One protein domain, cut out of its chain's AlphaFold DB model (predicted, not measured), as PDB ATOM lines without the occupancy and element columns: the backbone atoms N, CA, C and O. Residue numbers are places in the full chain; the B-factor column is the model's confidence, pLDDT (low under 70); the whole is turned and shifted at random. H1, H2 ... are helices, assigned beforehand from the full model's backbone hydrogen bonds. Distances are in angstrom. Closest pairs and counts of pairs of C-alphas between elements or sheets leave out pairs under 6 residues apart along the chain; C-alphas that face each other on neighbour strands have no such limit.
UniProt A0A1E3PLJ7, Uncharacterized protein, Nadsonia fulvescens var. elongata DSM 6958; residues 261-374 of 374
ATOM      1  N   TRP A 261      29.549 -13.277  38.415       96.88
ATOM      2  CA  TRP A 261      29.721 -13.984  37.148       96.88
ATOM      3  C   TRP A 261      29.758 -15.508  37.316       96.88
ATOM      4  O   TRP A 261      29.326 -16.225  36.416       96.88
ATOM      5  N   ALA A 262      30.250 -16.011  38.453       96.12
ATOM      6  CA  ALA A 262      30.355 -17.445  38.717       96.12
ATOM      7  C   ALA A 262      28.976 -18.072  38.981       96.12
ATOM      8  O   ALA A 262      28.644 -19.120  38.413       96.12
ATOM      9  N   ALA A 263      28.144 -17.412  39.793       96.44
ATOM     10  CA  ALA A 263      26.767 -17.845  40.001       96.44
ATOM     11  C   ALA A 263      25.938 -17.720  38.716       96.44
ATOM     12  O   ALA A 263      25.172 -18.630  38.390       96.44
ATOM     13  N   ALA A 264      26.119 -16.632  37.957       97.44
ATOM     14  CA  ALA A 264      25.443 -16.436  36.678       97.44
ATOM     15  C   ALA A 264      25.801 -17.532  35.661       97.44
ATOM     16  O   ALA A 264      24.907 -18.109  35.047       97.44
ATOM     17  N   GLU A 265      27.086 -17.869  35.516       96.81
ATOM     18  CA  GLU A 265      27.540 -18.949  34.633       96.81
ATOM     19  C   GLU A 265      26.928 -20.296  35.030       96.81
ATOM     20  O   GLU A 265      26.389 -21.018  34.188       96.81
ATOM     21  N   THR A 266      26.940 -20.616  36.323       96.38
ATOM     22  CA  THR A 266      26.346 -21.862  36.823       96.38
ATOM     23  C   THR A 266      24.857 -21.933  36.473       96.38
ATOM     24  O   THR A 266      24.382 -22.952  35.978       96.38
ATOM     25  N   ALA A 267      24.124 -20.835  36.665       95.31
ATOM     26  CA  ALA A 267      22.696 -20.773  36.378       95.31
ATOM     27  C   ALA A 267      22.369 -20.757  34.874       95.31
ATOM     28  O   ALA A 267      21.297 -21.225  34.498       95.31
ATOM     29  N   LEU A 268      23.251 -20.246  34.010       96.81
ATOM     30  CA  LEU A 268      23.037 -20.157  32.557       96.81
ATOM     31  C   LEU A 268      23.522 -21.384  31.783       96.81
ATOM     32  O   LEU A 268      23.199 -21.523  30.604       96.81
ATOM     33  N   THR A 269      24.300 -22.259  32.417       95.25
ATOM     34  CA  THR A 269      24.772 -23.488  31.779       95.25
ATOM     35  C   THR A 269      23.575 -24.390  31.475       95.25
ATOM     36  O   THR A 269      22.713 -24.608  32.328       95.25
ATOM     37  N   LEU A 270      23.499 -24.864  30.231       92.88
ATOM     38  CA  LEU A 270      22.493 -25.813  29.762       92.88
ATOM     39  C   LEU A 270      23.169 -27.151  29.481       92.88
ATOM     40  O   LEU A 270      24.264 -27.168  28.914       92.88
ATOM     41  N   SER A 271      22.524 -28.253  29.852       92.06
ATOM     42  CA  SER A 271      22.956 -29.583  29.419       92.06
ATOM     43  C   SER A 271      22.639 -29.805  27.935       92.06
ATOM     44  O   SER A 271      21.759 -29.155  27.364       92.06
ATOM     45  N   ASP A 272      23.324 -30.757  27.296       88.94
ATOM     46  CA  ASP A 272      23.023 -31.136  25.907       88.94
ATOM     47  C   ASP A 272      21.578 -31.645  25.748       88.94
ATOM     48  O   ASP A 272      20.954 -31.432  24.706       88.94
ATOM     49  N   GLU A 273      21.026 -32.267  26.794       89.25
ATOM     50  CA  GLU A 273      19.632 -32.714  26.852       89.25
ATOM     51  C   GLU A 273      18.667 -31.518  26.837       89.25
ATOM     52  O   GLU A 273      17.784 -31.468  25.980       89.25
ATOM     53  N   GLU A 274      18.888 -30.504  27.686       89.38
ATOM     54  CA  GLU A 274      18.071 -29.278  27.719       89.38
ATOM     55  C   GLU A 274      18.123 -28.528  26.378       89.38
ATOM     56  O   GLU A 274      17.108 -28.042  25.874       89.38
ATOM     57  N   VAL A 275      19.305 -28.450  25.756       88.50
ATOM     58  CA  VAL A 275      19.456 -27.844  24.424       88.50
ATOM     59  C   VAL A 275      18.678 -28.641  23.373       88.50
ATOM     60  O   VAL A 275      18.020 -28.044  22.515       88.50
ATOM     61  N   GLY A 276      18.730 -29.974  23.435       86.19
ATOM     62  CA  GLY A 276      17.976 -30.867  22.559       86.19
ATOM     63  C   GLY A 276      16.464 -30.668  22.682       86.19
ATOM     64  O   GLY A 276      15.785 -30.511  21.664       86.19
ATOM     65  N   GLU A 277      15.947 -30.595  23.908       86.62
ATOM     66  CA  GLU A 277      14.532 -30.339  24.194       86.62
ATOM     67  C   GLU A 277      14.074 -28.996  23.612       86.62
ATOM     68  O   GLU A 277      13.125 -28.962  22.822       86.62
ATOM     69  N   LEU A 278      14.806 -27.910  23.886       85.06
ATOM     70  CA  LEU A 278      14.469 -26.561  23.407       85.06
ATOM     71  C   LEU A 278      14.523 -26.427  21.872       85.06
ATOM     72  O   LEU A 278      13.841 -25.577  21.291       85.06
ATOM     73  N   LEU A 279      15.322 -27.259  21.193       82.88
ATOM     74  CA  LEU A 279      15.406 -27.309  19.728       82.88
ATOM     75  C   LEU A 279      14.340 -28.208  19.087       82.88
ATOM     76  O   LEU A 279      13.957 -27.958  17.936       82.88
ATOM     77  N   SER A 280      13.882 -29.240  19.803       76.38
ATOM     78  CA  SER A 280      12.974 -30.278  19.297       76.38
ATOM     79  C   SER A 280      11.558 -29.774  18.998       76.38
ATOM     80  O   SER A 280      10.864 -30.353  18.157       76.38
ATOM     81  N   GLU A 281      11.141 -28.657  19.602       65.06
ATOM     82  CA  GLU A 281       9.837 -28.050  19.352       65.06
ATOM     83  C   GLU A 281       9.701 -27.531  17.910       65.06
ATOM     84  O   GLU A 281      10.100 -26.410  17.554       65.06
ATOM     85  N   ARG A 282       9.065 -28.345  17.063       53.44
ATOM     86  CA  ARG A 282       8.563 -27.945  15.744       53.44
ATOM     87  C   ARG A 282       7.237 -27.196  15.894       53.44
ATOM     88  O   ARG A 282       6.174 -27.754  15.659       53.44
ATOM     89  N   GLY A 283       7.304 -25.921  16.260       48.44
ATOM     90  CA  GLY A 283       6.179 -25.008  16.066       48.44
ATOM     91  C   GLY A 283       5.994 -24.707  14.574       48.44
ATOM     92  O   GLY A 283       6.957 -24.381  13.882       48.44
ATOM     93  N   GLU A 284       4.762 -24.800  14.065       43.50
ATOM     94  CA  GLU A 284       4.421 -24.478  12.664       43.50
ATOM     95  C   GLU A 284       4.500 -22.969  12.339       43.50
ATOM     96  O   GLU A 284       4.373 -22.578  11.179       43.50
ATOM     97  N   SER A 285       4.752 -22.111  13.335       41.34
ATOM     98  CA  SER A 285       4.797 -20.653  13.193       41.34
ATOM     99  C   SER A 285       5.947 -20.055  14.008       41.34
ATOM    100  O   SER A 285       5.989 -20.235  15.225       41.34
ATOM    101  N   HIS A 286       6.800 -19.264  13.343       50.84
ATOM    102  CA  HIS A 286       7.880 -18.454  13.929       50.84
ATOM    103  C   HIS A 286       8.898 -19.238  14.791       50.84
ATOM    104  O   HIS A 286       8.799 -20.445  14.982       50.84
ATOM    105  N   VAL A 287       9.969 -18.576  15.243       58.84
ATOM    106  CA  VAL A 287      10.898 -19.162  16.226       58.84
ATOM    107  C   VAL A 287      10.068 -19.511  17.471       58.84
ATOM    108  O   VAL A 287       9.555 -18.593  18.109       58.84
ATOM    109  N   SER A 288       9.877 -20.806  17.767       71.19
ATOM    110  CA  SER A 288       9.113 -21.281  18.934       71.19
ATOM    111  C   SER A 288       9.589 -20.577  20.208       71.19
ATOM    112  O   SER A 288      10.772 -20.243  20.314       71.19
ATOM    113  N   GLN A 289       8.705 -20.377  21.191       76.62
ATOM    114  CA  GLN A 289       9.076 -19.743  22.466       76.62
ATOM    115  C   GLN A 289      10.294 -20.423  23.114       76.62
ATOM    116  O   GLN A 289      11.197 -19.729  23.572       76.62
ATOM    117  N   SER A 290      10.403 -21.749  23.024       82.94
ATOM    118  CA  SER A 290      11.555 -22.510  23.525       82.94
ATOM    119  C   SER A 290      12.866 -22.213  22.787       82.94
ATOM    120  O   SER A 290      13.927 -22.122  23.403       82.94
ATOM    121  N   LYS A 291      12.816 -21.936  21.478       85.31
ATOM    122  CA  LYS A 291      13.998 -21.496  20.715       85.31
ATOM    123  C   LYS A 291      14.409 -20.065  21.059       85.31
ATOM    124  O   LYS A 291      15.599 -19.761  21.030       85.31
ATOM    125  N   LEU A 292      13.450 -19.188  21.374       85.44
ATOM    126  CA  LEU A 292      13.750 -17.847  21.889       85.44
ATOM    127  C   LEU A 292      14.406 -17.933  23.269       85.44
ATOM    128  O   LEU A 292      15.423 -17.284  23.483       85.44
ATOM    129  N   LEU A 293      13.896 -18.802  24.143       88.69
ATOM    130  CA  LEU A 293      14.469 -19.037  25.465       88.69
ATOM    131  C   LEU A 293      15.914 -19.545  25.376       88.69
ATOM    132  O   LEU A 293      16.805 -18.989  26.014       88.69
ATOM    133  N   LEU A 294      16.186 -20.533  24.514       91.56
ATOM    134  CA  LEU A 294      17.552 -20.996  24.240       91.56
ATOM    135  C   LEU A 294      18.469 -19.841  23.807       91.56
ATOM    136  O   LEU A 294      19.613 -19.736  24.251       91.56
ATOM    137  N   ALA A 295      17.964 -18.970  22.936       90.94
ATOM    138  CA  ALA A 295      18.711 -17.826  22.444       90.94
ATOM    139  C   ALA A 295      19.023 -16.810  23.560       90.94
ATOM    140  O   ALA A 295      20.119 -16.253  23.575       90.94
ATOM    141  N   GLU A 296      18.105 -16.597  24.506       92.31
ATOM    142  CA  GLU A 296      18.302 -15.732  25.676       92.31
ATOM    143  C   GLU A 296      19.345 -16.300  26.647       92.31
ATOM    144  O   GLU A 296      20.238 -15.565  27.072       92.31
ATOM    145  N   PHE A 297      19.299 -17.607  26.927       95.62
ATOM    146  CA  PHE A 297      20.316 -18.294  27.730       95.62
ATOM    147  C   PHE A 297      21.715 -18.124  27.139       95.62
ATOM    148  O   PHE A 297      22.632 -17.667  27.823       95.62
ATOM    149  N   ILE A 298      21.879 -18.442  25.852       94.81
ATOM    150  CA  ILE A 298      23.185 -18.361  25.193       94.81
ATOM    151  C   ILE A 298      23.642 -16.902  25.073       94.81
ATOM    152  O   ILE A 298      24.820 -16.609  25.275       94.81
ATOM    153  N   ASN A 299      22.727 -15.964  24.800       94.81
ATOM    154  CA  ASN A 299      23.059 -14.544  24.761       94.81
ATOM    155  C   ASN A 299      23.577 -14.048  26.116       94.81
ATOM    156  O   ASN A 299      24.631 -13.417  26.172       94.81
ATOM    157  N   ASN A 300      22.895 -14.368  27.212       95.88
ATOM    158  CA  ASN A 300      23.333 -13.949  28.542       95.88
ATOM    159  C   ASN A 300      24.628 -14.660  28.965       95.88
ATOM    160  O   ASN A 300      25.519 -14.010  29.508       95.88
ATOM    161  N   MET A 301      24.810 -15.939  28.615       96.88
ATOM    162  CA  MET A 301      26.081 -16.644  28.826       96.88
ATOM    163  C   MET A 301      27.229 -15.970  28.063       96.88
ATOM    164  O   MET A 301      28.322 -15.805  28.598       96.88
ATOM    165  N   SER A 302      26.984 -15.521  26.828       95.44
ATOM    166  CA  SER A 302      27.993 -14.808  26.038       95.44
ATOM    167  C   SER A 302      28.431 -13.496  26.701       95.44
ATOM    168  O   SER A 302      29.609 -13.144  26.630       95.44
ATOM    169  N   ILE A 303      27.515 -12.808  27.394       94.38
ATOM    170  CA  ILE A 303      27.813 -11.600  28.173       94.38
ATOM    171  C   ILE A 303      28.661 -11.968  29.394       94.38
ATOM    172  O   ILE A 303      29.685 -11.334  29.628       94.38
ATOM    173  N   VAL A 304      28.312 -13.034  30.123       96.75
ATOM    174  CA  VAL A 304      29.132 -13.534  31.242       96.75
ATOM    175  C   VAL A 304      30.557 -13.860  30.778       96.75
ATOM    176  O   VAL A 304      31.523 -13.391  31.377       96.75
ATOM    177  N   LYS A 305      30.711 -14.580  29.658       95.50
ATOM    178  CA  LYS A 305      32.029 -14.882  29.075       95.50
ATOM    179  C   LYS A 305      32.799 -13.634  28.666       95.50
ATOM    180  O   LYS A 305      34.002 -13.566  28.909       95.50
ATOM    181  N   LEU A 306      32.119 -12.630  28.116       93.81
ATOM    182  CA  LEU A 306      32.730 -11.346  27.790       93.81
ATOM    183  C   LEU A 306      33.280 -10.644  29.042       93.81
ATOM    184  O   LEU A 306      34.431 -10.213  29.028       93.81
ATOM    185  N   HIS A 307      32.504 -10.576  30.129       92.50
ATOM    186  CA  HIS A 307      32.934  -9.956  31.392       92.50
ATOM    187  C   HIS A 307      34.079 -10.710  32.082       92.50
ATOM    188  O   HIS A 307      34.892 -10.099  32.770       92.50
ATOM    189  N   GLN A 308      34.201 -12.015  31.842       93.88
ATOM    190  CA  GLN A 308      35.346 -12.822  32.277       93.88
ATOM    191  C   GLN A 308      36.590 -12.671  31.373       93.88
ATOM    192  O   GLN A 308      37.624 -13.273  31.658       93.88
ATOM    193  N   GLY A 309      36.516 -11.901  30.279       91.94
ATOM    194  CA  GLY A 309      37.611 -11.703  29.321       91.94
ATOM    195  C   GLY A 309      37.693 -12.753  28.202       91.94
ATOM    196  O   GLY A 309      38.598 -12.697  27.370       91.94
ATOM    197  N   HIS A 310      36.744 -13.687  28.128       93.38
ATOM    198  CA  HIS A 310      36.706 -14.767  27.139       93.38
ATOM    199  C   HIS A 310      35.935 -14.352  25.871       93.38
ATOM    200  O   HIS A 310      34.872 -14.894  25.556       93.38
ATOM    201  N   VAL A 311      36.467 -13.377  25.126       90.56
ATOM    202  CA  VAL A 311      35.797 -12.812  23.933       90.56
ATOM    203  C   VAL A 311      35.564 -13.866  22.840       90.56
ATOM    204  O   VAL A 311      34.489 -13.900  22.244       90.56
ATOM    205  N   ASP A 312      36.526 -14.768  22.618       91.12
ATOM    206  CA  ASP A 312      36.410 -15.831  21.606       91.12
ATOM    207  C   ASP A 312      35.263 -16.802  21.919       91.12
ATOM    208  O   ASP A 312      34.453 -17.114  21.047       91.12
ATOM    209  N   GLN A 313      35.133 -17.204  23.188       93.50
ATOM    210  CA  GLN A 313      34.037 -18.066  23.645       93.50
ATOM    211  C   GLN A 313      32.681 -17.365  23.501       93.50
ATOM    212  O   GLN A 313      31.692 -17.990  23.127       93.50
ATOM    213  N   SER A 314      32.625 -16.054  23.760       93.50
ATOM    214  CA  SER A 314      31.413 -15.251  23.568       93.50
ATOM    215  C   SER A 314      30.943 -15.272  22.104       93.50
ATOM    216  O   SER A 314      29.765 -15.521  21.827       93.50
ATOM    217  N   LEU A 315      31.868 -15.100  21.153       92.12
ATOM    218  CA  LEU A 315      31.583 -15.186  19.717       92.12
ATOM    219  C   LEU A 315      31.172 -16.592  19.272       92.12
ATOM    220  O   LEU A 315      30.244 -16.720  18.472       92.12
ATOM    221  N   GLU A 316      31.835 -17.629  19.780       93.44
ATOM    222  CA  GLU A 316      31.501 -19.025  19.486       93.44
ATOM    223  C   GLU A 316      30.074 -19.360  19.941       93.44
ATOM    224  O   GLU A 316      29.266 -19.862  19.155       93.44
ATOM    225  N   LEU A 317      29.725 -18.986  21.177       94.12
ATOM    226  CA  LEU A 317      28.393 -19.180  21.743       94.12
ATOM    227  C   LEU A 317      27.314 -18.527  20.877       94.12
ATOM    228  O   LEU A 317      26.391 -19.213  20.426       94.12
ATOM    229  N   LEU A 318      27.445 -17.229  20.589       93.12
ATOM    230  CA  LEU A 318      26.479 -16.501  19.761       93.12
ATOM    231  C   LEU A 318      26.434 -17.038  18.322       93.12
ATOM    232  O   LEU A 318      25.359 -17.151  17.728       93.12
ATOM    233  N   GLY A 319      27.588 -17.414  17.766       91.00
ATOM    234  CA  GLY A 319      27.707 -18.033  16.449       91.00
ATOM    235  C   GLY A 319      26.953 -19.360  16.350       91.00
ATOM    236  O   GLY A 319      26.288 -19.600  15.337       91.00
ATOM    237  N   SER A 320      26.979 -20.170  17.414       91.06
ATOM    238  CA  SER A 320      26.261 -21.449  17.485       91.06
ATOM    239  C   SER A 320      24.739 -21.280  17.368       91.06
ATOM    240  O   SER A 320      24.053 -22.165  16.860       91.06
ATOM    241  N   ILE A 321      24.189 -20.135  17.796       88.06
ATOM    242  CA  ILE A 321      22.749 -19.847  17.695       88.06
ATOM    243  C   ILE A 321      22.340 -19.696  16.223       88.06
ATOM    244  O   ILE A 321      21.323 -20.244  15.791       88.06
ATOM    245  N   ILE A 322      23.166 -19.002  15.431       86.69
ATOM    246  CA  ILE A 322      22.935 -18.816  13.992       86.69
ATOM    247  C   ILE A 322      23.059 -20.149  13.250       86.69
ATOM    248  O   ILE A 322      22.253 -20.420  12.363       86.69
ATOM    249  N   GLU A 323      24.023 -20.993  13.624       86.19
ATOM    250  CA  GLU A 323      24.177 -22.344  13.059       86.19
ATOM    251  C   GLU A 323      22.963 -23.235  13.330       86.19
ATOM    252  O   GLU A 323      22.579 -24.034  12.481       86.19
ATOM    253  N   LYS A 324      22.295 -23.044  14.473       83.06
ATOM    254  CA  LYS A 324      21.031 -23.714  14.823       83.06
ATOM    255  C   LYS A 324      19.810 -23.130  14.092       83.06
ATOM    256  O   LYS A 324      18.678 -23.531  14.363       83.06
ATOM    257  N   GLY A 325      20.004 -22.176  13.174       79.88
ATOM    258  CA  GLY A 325      18.934 -21.535  12.404       79.88
ATOM    259  C   GLY A 325      18.114 -20.511  13.193       79.88
ATOM    260  O   GLY A 325      17.065 -20.069  12.725       79.88
ATOM    261  N   ILE A 326      18.565 -20.118  14.388       83.00
ATOM    262  CA  ILE A 326      17.881 -19.128  15.219       83.00
ATOM    263  C   ILE A 326      18.471 -17.750  14.899       83.00
ATOM    264  O   ILE A 326      19.556 -17.381  15.341       83.00
ATOM    265  N   VAL A 327      17.752 -16.975  14.086       81.44
ATOM    266  CA  VAL A 327      18.205 -15.657  13.621       81.44
ATOM    267  C   VAL A 327      17.406 -14.557  14.322       81.44
ATOM    268  O   VAL A 327      16.253 -14.300  13.981       81.44
ATOM    269  N   ILE A 328      18.033 -13.887  15.295       81.06
ATOM    270  CA  ILE A 328      17.434 -12.791  16.074       81.06
ATOM    271  C   ILE A 328      18.281 -11.529  15.906       81.06
ATOM    272  O   ILE A 328      19.507 -11.575  16.008       81.06
ATOM    273  N   SER A 329      17.636 -10.379  15.689       81.25
ATOM    274  CA  SER A 329      18.326  -9.104  15.436       81.25
ATOM    275  C   SER A 329      19.306  -8.709  16.542       81.25
ATOM    276  O   SER A 329      20.383  -8.206  16.236       81.25
ATOM    277  N   ASN A 330      18.951  -8.945  17.809       82.75
ATOM    278  CA  ASN A 330      19.794  -8.582  18.951       82.75
ATOM    279  C   ASN A 330      21.074  -9.427  19.002       82.75
ATOM    280  O   ASN A 330      22.141  -8.896  19.277       82.75
ATOM    281  N   ILE A 331      20.994 -10.711  18.642       87.75
ATOM    282  CA  ILE A 331      22.165 -11.598  18.567       87.75
ATOM    283  C   ILE A 331      23.088 -11.171  17.427       87.75
ATOM    284  O   ILE A 331      24.293 -11.061  17.620       87.75
ATOM    285  N   ILE A 332      22.532 -10.866  16.250       88.38
ATOM    286  CA  ILE A 332      23.319 -10.375  15.107       88.38
ATOM    287  C   ILE A 332      24.028  -9.066  15.466       88.38
ATOM    288  O   ILE A 332      25.193  -8.880  15.109       88.38
ATOM    289  N   PHE A 333      23.336  -8.173  16.177       87.00
ATOM    290  CA  PHE A 333      23.916  -6.937  16.687       87.00
ATOM    291  C   PHE A 333      25.074  -7.226  17.650       87.00
ATOM    292  O   PHE A 333      26.174  -6.742  17.409       87.00
ATOM    293  N   ASN A 334      24.873  -8.083  18.654       90.94
ATOM    294  CA  ASN A 334      25.908  -8.433  19.631       90.94
ATOM    295  C   ASN A 334      27.142  -9.074  18.977       90.94
ATOM    296  O   ASN A 334      28.262  -8.654  19.257       90.94
ATOM    297  N   ILE A 335      26.961 -10.008  18.035       91.31
ATOM    298  CA  ILE A 335      28.077 -10.581  17.261       91.31
ATOM    299  C   ILE A 335      28.790  -9.486  16.466       91.31
ATOM    300  O   ILE A 335      30.015  -9.433  16.457       91.31
ATOM    301  N   SER A 336      28.043  -8.600  15.801       90.50
ATOM    302  CA  SER A 336      28.637  -7.514  15.014       90.50
ATOM    303  C   SER A 336      29.497  -6.595  15.881       90.50
ATOM    304  O   SER A 336      30.595  -6.241  15.455       90.50
ATOM    305  N   THR A 337      29.038  -6.275  17.093       90.12
ATOM    306  CA  THR A 337      29.790  -5.499  18.087       90.12
ATOM    307  C   THR A 337      31.063  -6.229  18.518       90.12
ATOM    308  O   THR A 337      32.138  -5.641  18.512       90.12
ATOM    309  N   LEU A 338      30.995  -7.527  18.822       89.38
ATOM    310  CA  LEU A 338      32.184  -8.304  19.196       89.38
ATOM    311  C   LEU A 338      33.202  -8.417  18.048       89.38
ATOM    312  O   LEU A 338      34.405  -8.315  18.279       89.38
ATOM    313  N   LEU A 339      32.742  -8.554  16.801       89.62
ATOM    314  CA  LEU A 339      33.618  -8.552  15.622       89.62
ATOM    315  C   LEU A 339      34.290  -7.190  15.391       89.62
ATOM    316  O   LEU A 339      35.394  -7.147  14.852       89.62
ATOM    317  N   GLU A 340      33.643  -6.083  15.769       88.81
ATOM    318  CA  GLU A 340      34.273  -4.754  15.782       88.81
ATOM    319  C   GLU A 340      35.371  -4.652  16.837       88.81
ATOM    320  O   GLU A 340      36.402  -4.044  16.568       88.81
ATOM    321  N   LEU A 341      35.168  -5.267  18.004       84.75
ATOM    322  CA  LEU A 341      36.147  -5.265  19.090       84.75
ATOM    323  C   LEU A 341      37.376  -6.136  18.790       84.75
ATOM    324  O   LEU A 341      38.473  -5.798  19.222       84.75
ATOM    325  N   GLN A 342      37.210  -7.244  18.061       82.50
ATOM    326  CA  GLN A 342      38.305  -8.184  17.792       82.50
ATOM    327  C   GLN A 342      39.114  -7.904  16.523       82.50
ATOM    328  O   GLN A 342      40.280  -8.290  16.446       82.50
ATOM    329  N   HIS A 343      38.508  -7.314  15.489       75.50
ATOM    330  CA  HIS A 343      39.129  -7.260  14.167       75.50
ATOM    331  C   HIS A 343      39.371  -5.834  13.683       75.50
ATOM    332  O   HIS A 343      38.433  -5.062  13.491       75.50
ATOM    333  N   GLU A 344      40.622  -5.546  13.306       70.62
ATOM    334  CA  GLU A 344      40.990  -4.309  12.599       70.62
ATOM    335  C   GLU A 344      40.203  -4.139  11.285       70.62
ATOM    336  O   GLU A 344      39.840  -3.028  10.907       70.62
ATOM    337  N   ASN A 345      39.872  -5.250  10.608       78.00
ATOM    338  CA  ASN A 345      39.013  -5.268   9.421       78.00
ATOM    339  C   ASN A 345      37.667  -5.965   9.687       78.00
ATOM    340  O   ASN A 345      37.320  -6.984   9.080       78.00
ATOM    341  N   SER A 346      36.884  -5.388  10.598       84.12
ATOM    342  CA  SER A 346      35.553  -5.884  10.976       84.12
ATOM    343  C   SER A 346      34.546  -5.927   9.813       84.12
ATOM    344  O   SER A 346      33.581  -6.691   9.859       84.12
ATOM    345  N   SER A 347      34.776  -5.171   8.731       85.62
ATOM    346  CA  SER A 347      33.885  -5.130   7.561       85.62
ATOM    347  C   SER A 347      33.762  -6.489   6.857       85.62
ATOM    348  O   SER A 347      32.656  -6.945   6.557       85.62
ATOM    349  N   LEU A 348      34.887  -7.185   6.670       88.38
ATOM    350  CA  LEU A 348      34.934  -8.491   6.014       88.38
ATOM    351  C   LEU A 348      34.337  -9.586   6.907       88.38
ATOM    352  O   LEU A 348      33.635 -10.472   6.414       88.38
ATOM    353  N   ALA A 349      34.567  -9.507   8.219       85.56
ATOM    354  CA  ALA A 349      33.990 -10.435   9.187       85.56
ATOM    355  C   ALA A 349      32.456 -10.321   9.236       85.56
ATOM    356  O   ALA A 349      31.755 -11.331   9.157       85.56
ATOM    357  N   LYS A 350      31.916  -9.096   9.251       89.31
ATOM    358  CA  LYS A 350      30.463  -8.866   9.179       89.31
ATOM    359  C   LYS A 350      29.865  -9.321   7.852       89.31
ATOM    360  O   LYS A 350      28.779  -9.891   7.845       89.31
ATOM    361  N   ALA A 351      30.564  -9.134   6.731       88.75
ATOM    362  CA  ALA A 351      30.102  -9.647   5.442       88.75
ATOM    363  C   ALA A 351      29.961 -11.182   5.462       88.75
ATOM    364  O   ALA A 351      28.938 -11.713   5.029       88.75
ATOM    365  N   LYS A 352      30.941 -11.894   6.040       88.50
ATOM    366  CA  LYS A 352      30.867 -13.351   6.249       88.50
ATOM    367  C   LYS A 352      29.710 -13.747   7.168       88.50
ATOM    368  O   LYS A 352      28.979 -14.681   6.848       88.50
ATOM    369  N   LEU A 353      29.501 -13.014   8.264       88.19
ATOM    370  CA  LEU A 353      28.359 -13.222   9.159       88.19
ATOM    371  C   LEU A 353      27.029 -13.098   8.406       88.19
ATOM    372  O   LEU A 353      26.174 -13.967   8.535       88.19
ATOM    373  N   MET A 354      26.861 -12.062   7.580       88.69
ATOM    374  CA  MET A 354      25.628 -11.857   6.813       88.69
ATOM    375  C   MET A 354      25.378 -12.966   5.785       88.69
ATOM    376  O   MET A 354      24.227 -13.343   5.569       88.69
ATOM    377  N   LEU A 355      26.431 -13.530   5.182       87.00
ATOM    378  CA  LEU A 355      26.304 -14.710   4.321       87.00
ATOM    379  C   LEU A 355      25.813 -15.928   5.115       87.00
ATOM    380  O   LEU A 355      24.853 -16.571   4.695       87.00
ATOM    381  N   LYS A 356      26.382 -16.170   6.302       85.19
ATOM    382  CA  LYS A 356      25.962 -17.250   7.208       85.19
ATOM    383  C   LYS A 356      24.522 -17.073   7.700       85.19
ATOM    384  O   LYS A 356      23.758 -18.035   7.748       85.19
ATOM    385  N   VAL A 357      24.125 -15.843   8.028       85.31
ATOM    386  CA  VAL A 357      22.741 -15.494   8.388       85.31
ATOM    387  C   VAL A 357      21.799 -15.750   7.219       85.31
ATOM    388  O   VAL A 357      20.711 -16.266   7.430       85.31
ATOM    389  N   ARG A 358      22.192 -15.420   5.986       82.50
ATOM    390  CA  ARG A 358      21.376 -15.693   4.797       82.50
ATOM    391  C   ARG A 358      21.193 -17.195   4.573       82.50
ATOM    392  O   ARG A 358      20.075 -17.630   4.316       82.50
ATOM    393  N   GLU A 359      22.270 -17.970   4.678       81.31
ATOM    394  CA  GLU A 359      22.254 -19.428   4.503       81.31
ATOM    395  C   GLU A 359      21.356 -20.112   5.542       81.31
ATOM    396  O   GLU A 359      20.484 -20.898   5.181       81.31
ATOM    397  N   ASN A 360      21.492 -19.740   6.817       75.25
ATOM    398  CA  ASN A 360      20.724 -20.346   7.909       75.25
ATOM    399  C   ASN A 360      19.331 -19.719   8.099       75.25
ATOM    400  O   ASN A 360      18.397 -20.376   8.549       75.25
ATOM    401  N   GLY A 361      19.143 -18.462   7.702       64.25
ATOM    402  CA  GLY A 361      17.852 -17.773   7.713       64.25
ATOM    403  C   GLY A 361      16.890 -18.315   6.656       64.25
ATOM    404  O   GLY A 361      15.685 -18.354   6.894       64.25
ATOM    405  N   ALA A 362      17.402 -18.813   5.526       54.34
ATOM    406  CA  ALA A 362      16.600 -19.531   4.537       54.34
ATOM    407  C   ALA A 362      16.041 -20.859   5.085       54.34
ATOM    408  O   ALA A 362      14.941 -21.243   4.704       54.34
ATOM    409  N   ILE A 363      16.737 -21.509   6.026       53.28
ATOM    410  CA  ILE A 363      16.258 -22.699   6.757       53.28
ATOM    411  C   ILE A 363      15.129 -22.322   7.736       53.28
ATOM    412  O   ILE A 363      14.249 -23.136   8.011       53.28
ATOM    413  N   ALA A 364      15.095 -21.068   8.201       49.00
ATOM    414  CA  ALA A 364      14.033 -20.505   9.037       49.00
ATOM    415  C   ALA A 364      12.861 -19.891   8.242       49.00
ATOM    416  O   ALA A 364      11.865 -19.507   8.845       49.00
ATOM    417  N   MET A 365      12.943 -19.776   6.908       42.09
ATOM    418  CA  MET A 365      11.855 -19.245   6.070       42.09
ATOM    419  C   MET A 365      10.671 -20.200   5.762       42.09
ATOM    420  O   MET A 365       9.571 -19.687   5.545       42.09
ATOM    421  N   PRO A 366      10.781 -21.547   5.790       42.78
ATOM    422  CA  PRO A 366       9.650 -22.451   5.545       42.78
ATOM    423  C   PRO A 366       8.535 -22.396   6.608       42.78
ATOM    424  O   PRO A 366       7.511 -23.063   6.441       42.78
ATOM    425  N   THR A 367       8.715 -21.639   7.695       41.16
ATOM    426  CA  THR A 367       7.758 -21.447   8.803       41.16
ATOM    427  C   THR A 367       6.930 -20.161   8.696       41.16
ATOM    428  O   THR A 367       6.083 -19.908   9.551       41.16
ATOM    429  N   TYR A 368       7.110 -19.351   7.646       36.56
ATOM    430  CA  TYR A 368       6.208 -18.233   7.360       36.56
ATOM    431  C   TYR A 368       5.029 -18.732   6.516       36.56
ATOM    432  O   TYR A 368       5.110 -18.819   5.290       36.56
ATOM    433  N   SER A 369       3.911 -19.057   7.172       38.19
ATOM    434  CA  SER A 369       2.653 -19.430   6.504       38.19
ATOM    435  C   SER A 369       2.158 -18.356   5.525       38.19
ATOM    436  O   SER A 369       1.534 -18.691   4.524       38.19
ATOM    437  N   CYS A 370       2.518 -17.085   5.741       35.41
ATOM    438  CA  CYS A 370       2.161 -15.969   4.862       35.41
ATOM    439  C   CYS A 370       2.826 -15.992   3.473       35.41
ATOM    440  O   CYS A 370       2.394 -15.247   2.601       35.41
ATOM    441  N   PHE A 371       3.834 -16.844   3.244       32.72
ATOM    442  CA  PHE A 371       4.441 -17.059   1.920       32.72
ATOM    443  C   PHE A 371       4.132 -18.444   1.329       32.72
ATOM    444  O   PHE A 371       4.618 -18.764   0.249       32.72
ATOM    445  N   LYS A 372       3.327 -19.274   2.013       30.98
ATOM    446  CA  LYS A 372       2.918 -20.608   1.527       30.98
ATOM    447  C   LYS A 372       1.666 -20.601   0.650       30.98
ATOM    448  O   LYS A 372       1.283 -21.652   0.148       30.98
ATOM    449  N   THR A 373       1.050 -19.445   0.432       30.05
ATOM    450  CA  THR A 373      -0.084 -19.294  -0.484       30.05
ATOM    451  C   THR A 373       0.173 -18.128  -1.427       30.05
ATOM    452  O   THR A 373      -0.198 -16.990  -1.141       30.05
ATOM    453  N   ALA A 374       0.839 -18.437  -2.535       29.00
ATOM    454  CA  ALA A 374       0.694 -17.736  -3.801       29.00
ATOM    455  C   ALA A 374       0.352 -18.783  -4.861       29.00
ATOM    456  O   ALA A 374       1.036 -19.834  -4.860       29.00
TER     457      ALA A 374
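AT A GLANCE: This is residues 261 to 374 of the 374 residues of an uncharacterized protein of Nadsonia fulvescens var. elongata DSM 6958 (UniProt A0A1E3PLJ7). A flat slab of helices, with H3, H4 and H5 running back and forth in an up-and-down bundle, H1 and H2 following one another along one side of H3, and H6 covering parts of H4 and H5 at the other end of the slab. After H6, residues 364 to 374 trail away as a tail without a named element. The printed part has 114 residues with six named helices, H1 to H6 in chain order, and no named strand: the class is all helix. The whole is compact, with a radius of gyration of the C-alphas of 15.2 A, and spans 49 by 35 by 18 A.

IN THESE COORDINATES: H1, residues 261 to 268, begins at C-alpha 261 (29.721, -13.984, 37.148). H2 is residues 272 to 280. H3, residues 289 to 307, is 27.3 A long. H4 is residues 311 to 323, 18.6 A, and H5 residues 329 to 342, 20.1 A. H6, residues 346 to 363, is 25.9 A long and ends at C-alpha 363 (16.258, -22.699, 6.757).

HOW THE PARTS SIT: H1 touches H3 at a shallow tilt of 16 degrees, opposite ways; the closest C-alphas, of Leu 268 and Phe 297, are 5.8 A apart. H2 touches residues 290 to 294 of H3 alone, at a steep tilt of 42 degrees; the closest C-alphas are Leu 278 and Ser 290, 5.0 A. H3 and H4 form a hairpin at 15 degrees, closest at C-alphas 302 and 314, 4.2 A. H4 and H5 touch at 34.6 degrees, only just shallow, closest at C-alphas 315 and 335, 6.3 A. H6 touches H5 through residues 346 to 350, closest at C-alphas 340 and 346, 5.1 A, and H4 through residues 356 to 360, closest at C-alphas 323 and 360, 6.5 A. H3 and H6 are apart. In H1, H2, H3 and H5 every O i to N i+4 pair is within hydrogen-bond range; in H4 7 of 9 are, in H6 13 of 14.

THE WHOLE: The farthest C-alphas, of Ala 262 and Ala 374, are 51.8 A apart. The printed part has no cut, and no link is long. Residues 281 to 287 and 361 to 374 have pLDDT under 70; the mean of the printed part is 80.6.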